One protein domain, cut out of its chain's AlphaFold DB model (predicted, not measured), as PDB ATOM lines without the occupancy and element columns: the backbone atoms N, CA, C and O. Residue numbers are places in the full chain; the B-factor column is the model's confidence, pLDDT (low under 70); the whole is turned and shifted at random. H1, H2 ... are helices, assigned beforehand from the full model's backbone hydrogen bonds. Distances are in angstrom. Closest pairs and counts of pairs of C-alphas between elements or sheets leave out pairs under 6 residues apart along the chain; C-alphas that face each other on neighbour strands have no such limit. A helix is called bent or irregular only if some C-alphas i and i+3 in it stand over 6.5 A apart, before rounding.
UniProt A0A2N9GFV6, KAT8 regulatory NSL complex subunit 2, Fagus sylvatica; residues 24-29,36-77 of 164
ATOM      1  N   THR A  24      21.065 -16.489   6.320       63.91
ATOM      2  CA  THR A  24      22.285 -15.726   6.626       63.91
ATOM      3  C   THR A  24      22.447 -15.441   8.122       63.91
ATOM      4  O   THR A  24      23.549 -15.502   8.663       63.91
ATOM      5  N   THR A  25      21.349 -15.192   8.839       65.00
ATOM      6  CA  THR A  25      21.379 -14.981  10.294       65.00
ATOM      7  C   THR A  25      21.661 -16.274  11.056       65.00
ATOM      8  O   THR A  25      22.273 -16.238  12.126       65.00
ATOM      9  N   THR A  26      21.268 -17.416  10.490       72.19
ATOM     10  CA  THR A  26      21.485 -18.749  11.065       72.19
ATOM     11  C   THR A  26      22.951 -19.165  10.996       72.19
ATOM     12  O   THR A  26      23.497 -19.642  11.992       72.19
ATOM     13  N   THR A  27      23.623 -18.936   9.862       72.00
ATOM     14  CA  THR A  27      25.057 -19.234   9.706       72.00
ATOM     15  C   THR A  27      25.908 -18.364  10.630       72.00
ATOM     16  O   THR A  27      26.769 -18.871  11.349       72.00
ATOM     17  N   LEU A  28      25.594 -17.071  10.713       68.38
ATOM     18  CA  LEU A  28      26.266 -16.120  11.600       68.38
ATOM     19  C   LEU A  28      25.951 -16.334  13.084       68.38
ATOM     20  O   LEU A  28      26.729 -15.923  13.941       68.38
ATOM     21  N   SER A  29      24.845 -17.001  13.421       74.00
ATOM     22  CA  SER A  29      24.540 -17.344  14.813       74.00
ATOM     23  C   SER A  29      25.496 -18.385  15.399       74.00
ATOM     24  O   SER A  29      25.547 -18.512  16.620       74.00
ATOM     25  N   ARG A  36      31.489  -5.852  14.314       92.25
ATOM     26  CA  ARG A  36      30.525  -4.884  14.870       92.25
ATOM     27  C   ARG A  36      29.369  -4.607  13.904       92.25
ATOM     28  O   ARG A  36      28.220  -4.523  14.332       92.25
ATOM     29  N   GLN A  37      29.666  -4.482  12.613       93.06
ATOM     30  CA  GLN A  37      28.670  -4.214  11.577       93.06
ATOM     31  C   GLN A  37      27.649  -5.349  11.453       93.06
ATOM     32  O   GLN A  37      26.448  -5.085  11.402       93.06
ATOM     33  N   GLU A  38      28.100  -6.605  11.469       90.06
ATOM     34  CA  GLU A  38      27.200  -7.751  11.354       90.06
ATOM     35  C   GLU A  38      26.298  -7.891  12.584       90.06
ATOM     36  O   GLU A  38      25.095  -8.133  12.469       90.06
ATOM     37  N   LEU A  39      26.848  -7.636  13.773       88.81
ATOM     38  CA  LEU A  39      26.077  -7.618  15.012       88.81
ATOM     39  C   LEU A  39      24.970  -6.556  14.963       88.81
ATOM     40  O   LEU A  39      23.820  -6.846  15.307       88.81
ATOM     41  N   LEU A  40      25.285  -5.336  14.517       93.81
ATOM     42  CA  LEU A  40      24.299  -4.261  14.384       93.81
ATOM     43  C   LEU A  40      23.219  -4.605  13.352       93.81
ATOM     44  O   LEU A  40      22.031  -4.402  13.620       93.81
ATOM     45  N   ARG A  41      23.604  -5.185  12.209       90.75
ATOM     46  CA  ARG A  41      22.667  -5.638  11.173       90.75
ATOM     47  C   ARG A  41      21.708  -6.697  11.715       90.75
ATOM     48  O   ARG A  41      20.493  -6.558  11.556       90.75
ATOM     49  N   ARG A  42      22.227  -7.688  12.447       87.56
ATOM     50  CA  ARG A  42      21.433  -8.738  13.100       87.56
ATOM     51  C   ARG A  42      20.461  -8.173  14.133       87.56
ATOM     52  O   ARG A  42      19.280  -8.512  14.098       87.56
ATOM     53  N   ARG A  43      20.920  -7.286  15.025       91.44
ATOM     54  CA  ARG A  43      20.054  -6.644  16.033       91.44
ATOM     55  C   ARG A  43      18.931  -5.845  15.380       91.44
ATOM     56  O   ARG A  43      17.778  -5.985  15.777       91.44
ATOM     57  N   SER A  44      19.249  -5.062  14.351       92.50
ATOM     58  CA  SER A  44      18.255  -4.304  13.586       92.50
ATOM     59  C   SER A  44      17.216  -5.225  12.944       92.50
ATOM     60  O   SER A  44      16.013  -5.001  13.088       92.50
ATOM     61  N   HIS A  45      17.659  -6.309  12.301       90.25
ATOM     62  CA  HIS A  45      16.761  -7.299  11.712       90.25
ATOM     63  C   HIS A  45      15.841  -7.937  12.763       90.25
ATOM     64  O   HIS A  45      14.627  -7.964  12.577       90.25
ATOM     65  N   HIS A  46      16.391  -8.384  13.894       89.19
ATOM     66  CA  HIS A  46      15.611  -8.999  14.970       89.19
ATOM     67  C   HIS A  46      14.568  -8.038  15.549       89.19
ATOM     68  O   HIS A  46      13.422  -8.436  15.739       89.19
ATOM     69  N   LEU A  47      14.924  -6.769  15.770       93.94
ATOM     70  CA  LEU A  47      13.974  -5.757  16.239       93.94
ATOM     71  C   LEU A  47      12.839  -5.532  15.231       93.94
ATOM     72  O   LEU A  47      11.676  -5.446  15.627       93.94
ATOM     73  N   LYS A  48      13.144  -5.502  13.928       94.00
ATOM     74  CA  LYS A  48      12.121  -5.403  12.874       94.00
ATOM     75  C   LYS A  48      11.184  -6.609  12.889       94.00
ATOM     76  O   LYS A  48       9.969  -6.412  12.886       94.00
ATOM     77  N   GLN A  49      11.719  -7.828  12.966       91.44
ATOM     78  CA  GLN A  49      10.901  -9.044  13.046       91.44
ATOM     79  C   GLN A  49      10.031  -9.054  14.305       91.44
ATOM     80  O   GLN A  49       8.829  -9.290  14.214       91.44
ATOM     81  N   LEU A  50      10.594  -8.689  15.459       93.94
ATOM     82  CA  LEU A  50       9.854  -8.590  16.713       93.94
ATOM     83  C   LEU A  50       8.698  -7.585  16.601       93.94
ATOM     84  O   LEU A  50       7.562  -7.902  16.948       93.94
ATOM     85  N   SER A  51       8.957  -6.401  16.037       95.69
ATOM     86  CA  SER A  51       7.924  -5.382  15.818       95.69
ATOM     87  C   SER A  51       6.793  -5.876  14.907       95.69
ATOM     88  O   SER A  51       5.621  -5.578  15.144       95.69
ATOM     89  N   LYS A  52       7.131  -6.669  13.881       95.31
ATOM     90  CA  LYS A  52       6.170  -7.279  12.959       95.31
ATOM     91  C   LYS A  52       5.310  -8.313  13.683       95.31
ATOM     92  O   LYS A  52       4.090  -8.286  13.538       95.31
ATOM     93  N   CYS A  53       5.922  -9.171  14.498       95.50
ATOM     94  CA  CYS A  53       5.211 -10.165  15.297       95.50
ATOM     95  C   CYS A  53       4.226  -9.516  16.272       95.50
ATOM     96  O   CYS A  53       3.061  -9.903  16.279       95.50
ATOM     97  N   TYR A  54       4.640  -8.508  17.044       97.00
ATOM     98  CA  TYR A  54       3.735  -7.837  17.985       97.00
ATOM     99  C   TYR A  54       2.579  -7.120  17.288       97.00
ATOM    100  O   TYR A  54       1.447  -7.206  17.759       97.00
ATOM    101  N   ARG A  55       2.818  -6.480  16.134       96.81
ATOM    102  CA  ARG A  55       1.727  -5.915  15.325       96.81
ATOM    103  C   ARG A  55       0.727  -6.983  14.890       96.81
ATOM    104  O   ARG A  55      -0.472  -6.749  14.987       96.81
ATOM    105  N   ALA A  56       1.198  -8.142  14.436       96.56
ATOM    106  CA  ALA A  56       0.313  -9.237  14.046       96.56
ATOM    107  C   ALA A  56      -0.522  -9.752  15.233       96.56
ATOM    108  O   ALA A  56      -1.726  -9.944  15.089       96.56
ATOM    109  N   HIS A  57       0.090  -9.905  16.412       97.12
ATOM    110  CA  HIS A  57      -0.623 -10.314  17.630       97.12
ATOM    111  C   HIS A  57      -1.680  -9.289  18.049       97.12
ATOM    112  O   HIS A  57      -2.798  -9.670  18.384       97.12
ATOM    113  N   TYR A  58      -1.348  -7.996  17.989       97.69
ATOM    114  CA  TYR A  58      -2.299  -6.919  18.260       97.69
ATOM    115  C   TYR A  58      -3.530  -7.022  17.357       97.69
ATOM    116  O   TYR A  58      -4.654  -7.024  17.854       97.69
ATOM    117  N   TRP A  59      -3.334  -7.153  16.043       97.69
ATOM    118  CA  TRP A  59      -4.454  -7.237  15.105       97.69
ATOM    119  C   TRP A  59      -5.303  -8.489  15.328       97.69
ATOM    120  O   TRP A  59      -6.523  -8.377  15.380       97.69
ATOM    121  N   ALA A  60      -4.677  -9.645  15.567       97.44
ATOM    122  CA  ALA A  60      -5.398 -10.877  15.878       97.44
ATOM    123  C   ALA A  60      -6.270 -10.747  17.143       97.44
ATOM    124  O   ALA A  60      -7.425 -11.170  17.145       97.44
ATOM    125  N   LEU A  61      -5.742 -10.124  18.202       98.06
ATOM    126  CA  LEU A  61      -6.497  -9.842  19.425       98.06
ATOM    127  C   LEU A  61      -7.660  -8.877  19.155       98.06
ATOM    128  O   LEU A  61      -8.784  -9.107  19.600       98.06
ATOM    129  N   MET A  62      -7.400  -7.798  18.418       97.69
ATOM    130  CA  MET A  62      -8.414  -6.794  18.100       97.69
ATOM    131  C   MET A  62      -9.560  -7.366  17.268       97.69
ATOM    132  O   MET A  62     -10.714  -6.997  17.489       97.69
ATOM    133  N   ASP A  63      -9.267  -8.271  16.337       97.38
ATOM    134  CA  ASP A  63     -10.290  -8.942  15.539       97.38
ATOM    135  C   ASP A  63     -11.176  -9.842  16.409       97.38
ATOM    136  O   ASP A  63     -12.402  -9.796  16.288       97.38
ATOM    137  N   GLN A  64     -10.593 -10.573  17.364       97.31
ATOM    138  CA  GLN A  64     -11.366 -11.345  18.341       97.31
ATOM    139  C   GLN A  64     -12.263 -10.448  19.202       97.31
ATOM    140  O   GLN A  64     -13.440 -10.756  19.387       97.31
ATOM    141  N   LEU A  65     -11.747  -9.313  19.683       97.94
ATOM    142  CA  LEU A  65     -12.518  -8.365  20.491       97.94
ATOM    143  C   LEU A  65     -13.726  -7.824  19.716       97.94
ATOM    144  O   LEU A  65     -14.840  -7.809  20.235       97.94
ATOM    145  N   LYS A  66     -13.532  -7.434  18.452       96.38
ATOM    146  CA  LYS A  66     -14.620  -6.955  17.586       96.38
ATOM    147  C   LYS A  66     -15.687  -8.022  17.351       96.38
ATOM    148  O   LYS A  66     -16.874  -7.699  17.370       96.38
ATOM    149  N   LEU A  67     -15.288  -9.279  17.140       96.81
ATOM    150  CA  LEU A  67     -16.226 -10.393  16.982       96.81
ATOM    151  C   LEU A  67     -17.067 -10.599  18.244       96.81
ATOM    152  O   LEU A  67     -18.289 -10.710  18.145       96.81
ATOM    153  N   GLN A  68     -16.433 -10.587  19.418       96.50
ATOM    154  CA  GLN A  68     -17.139 -10.704  20.695       96.50
ATOM    155  C   GLN A  68     -18.090  -9.529  20.931       96.50
ATOM    156  O   GLN A  68     -19.236  -9.738  21.319       96.50
ATOM    157  N   TYR A  69     -17.665  -8.303  20.615       94.12
ATOM    158  CA  TYR A  69     -18.527  -7.126  20.697       94.12
ATOM    159  C   TYR A  69     -19.736  -7.231  19.763       94.12
ATOM    160  O   TYR A  69     -20.860  -6.975  20.185       94.12
ATOM    161  N   LYS A  70     -19.538  -7.661  18.511       94.50
ATOM    162  CA  LYS A  70     -20.641  -7.889  17.568       94.50
ATOM    163  C   LYS A  70     -21.611  -8.947  18.093       94.50
ATOM    164  O   LYS A  70     -22.816  -8.760  17.980       94.50
ATOM    165  N   HIS A  71     -21.101 -10.035  18.672       94.56
ATOM    166  CA  HIS A  71     -21.936 -11.078  19.265       94.56
ATOM    167  C   HIS A  71     -22.736 -10.557  20.465       94.56
ATOM    168  O   HIS A  71     -23.944 -10.773  20.536       94.56
ATOM    169  N   TYR A  72     -22.086  -9.818  21.366       93.88
ATOM    170  CA  TYR A  72     -22.741  -9.147  22.485       93.88
ATOM    171  C   TYR A  72     -23.834  -8.193  21.997       93.88
ATOM    172  O   TYR A  72     -24.971  -8.294  22.437       93.88
ATOM    173  N   TYR A  73     -23.523  -7.318  21.043       91.12
ATOM    174  CA  TYR A  73     -24.480  -6.362  20.494       91.12
ATOM    175  C   TYR A  73     -25.639  -7.054  19.772       91.12
ATOM    176  O   TYR A  73     -26.778  -6.632  19.890       91.12
ATOM    177  N   TRP A  74     -25.395  -8.152  19.061       90.31
ATOM    178  CA  TRP A  74     -26.478  -8.925  18.453       90.31
ATOM    179  C   TRP A  74     -27.404  -9.552  19.506       90.31
ATOM    180  O   TRP A  74     -28.614  -9.596  19.321       90.31
ATOM    181  N   LYS A  75     -26.838 -10.032  20.618       91.38
ATOM    182  CA  LYS A  75     -27.583 -10.706  21.688       91.38
ATOM    183  C   LYS A  75     -28.288  -9.741  22.649       91.38
ATOM    184  O   LYS A  75     -29.339 -10.080  23.176       91.38
ATOM    185  N   PHE A  76     -27.705  -8.568  22.887       88.25
ATOM    186  CA  PHE A  76     -28.102  -7.622  23.937       88.25
ATOM    187  C   PHE A  76     -28.246  -6.176  23.435       88.25
ATOM    188  O   PHE A  76     -28.322  -5.252  24.236       88.25
ATOM    189  N   GLY A  77     -28.240  -5.942  22.121       80.38
ATOM    190  CA  GLY A  77     -28.239  -4.601  21.514       80.38
ATOM    191  C   GLY A  77     -29.499  -3.778  21.770       80.38
ATOM    192  O   GLY A  77     -29.528  -2.599  21.430       80.38
TER     193      GLY A  77
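AT A GLANCE: This is residues 24 to 29 and 36 to 77 of the 164 residues of the protein "KAT8 regulatory NSL complex subunit 2" of Fagus sylvatica (UniProt A0A2N9GFV6). One long, unbent helix, H2, makes nearly the whole of the printed part, and a single short turn of helix, H1, sits beside it near its first end. Beyond H1 the long helix sticks out on its own, with residues 47 to 77 free of any other part. The printed part has 48 residues with two named helices, H1 then H2 along the chain, and no named strand; the class is all helix. The whole is extended, with a radius of gyration of the C-alphas of 19.2 A, and its C-alphas span 59 by 16 by 9 A, only just a rod.

IN THESE COORDINATES: H2 holds residues 36 to 76, 41 residues, and measures 59.4 A from first to last C-alpha. It begins at C-alpha 36, at (30.525, -4.884, 14.870), and ends at C-alpha 76, at (-28.102, -7.622, 23.937), with x falling along its length. H1 holds residues 24 to 28 and begins at C-alpha 24, at (22.285, -15.726, 6.626); its first and last C-alphas are 6.4 A apart.

HOW THE PARTS SIT: H2 and H1 are close but not clearly touching, with 1 pair of C-alphas within 8 A. This closest pair is Thr 25 of H1 and Arg 42 of H2, whose C-alphas are 6.8 A apart. The centres of the two helices are 25.4 A apart. Residues 47 to 77, of which 47 to 76 belong to H2, stand free. In H1 and H2 every O i to N i+4 pair is within hydrogen-bond range, and neither helix is bent.

THE WHOLE: The two C-alphas farthest apart are those of Arg 36 and Phe 76, at 59.4 A. Residues 30 to 35 are not printed, and C-alphas 29 and 36 are 13.8 A apart across this cut, which lies in the link from H1 to H2. The mean pLDDT of the printed part is 90.7; residues 24 to 25 and residue 28 are under 70.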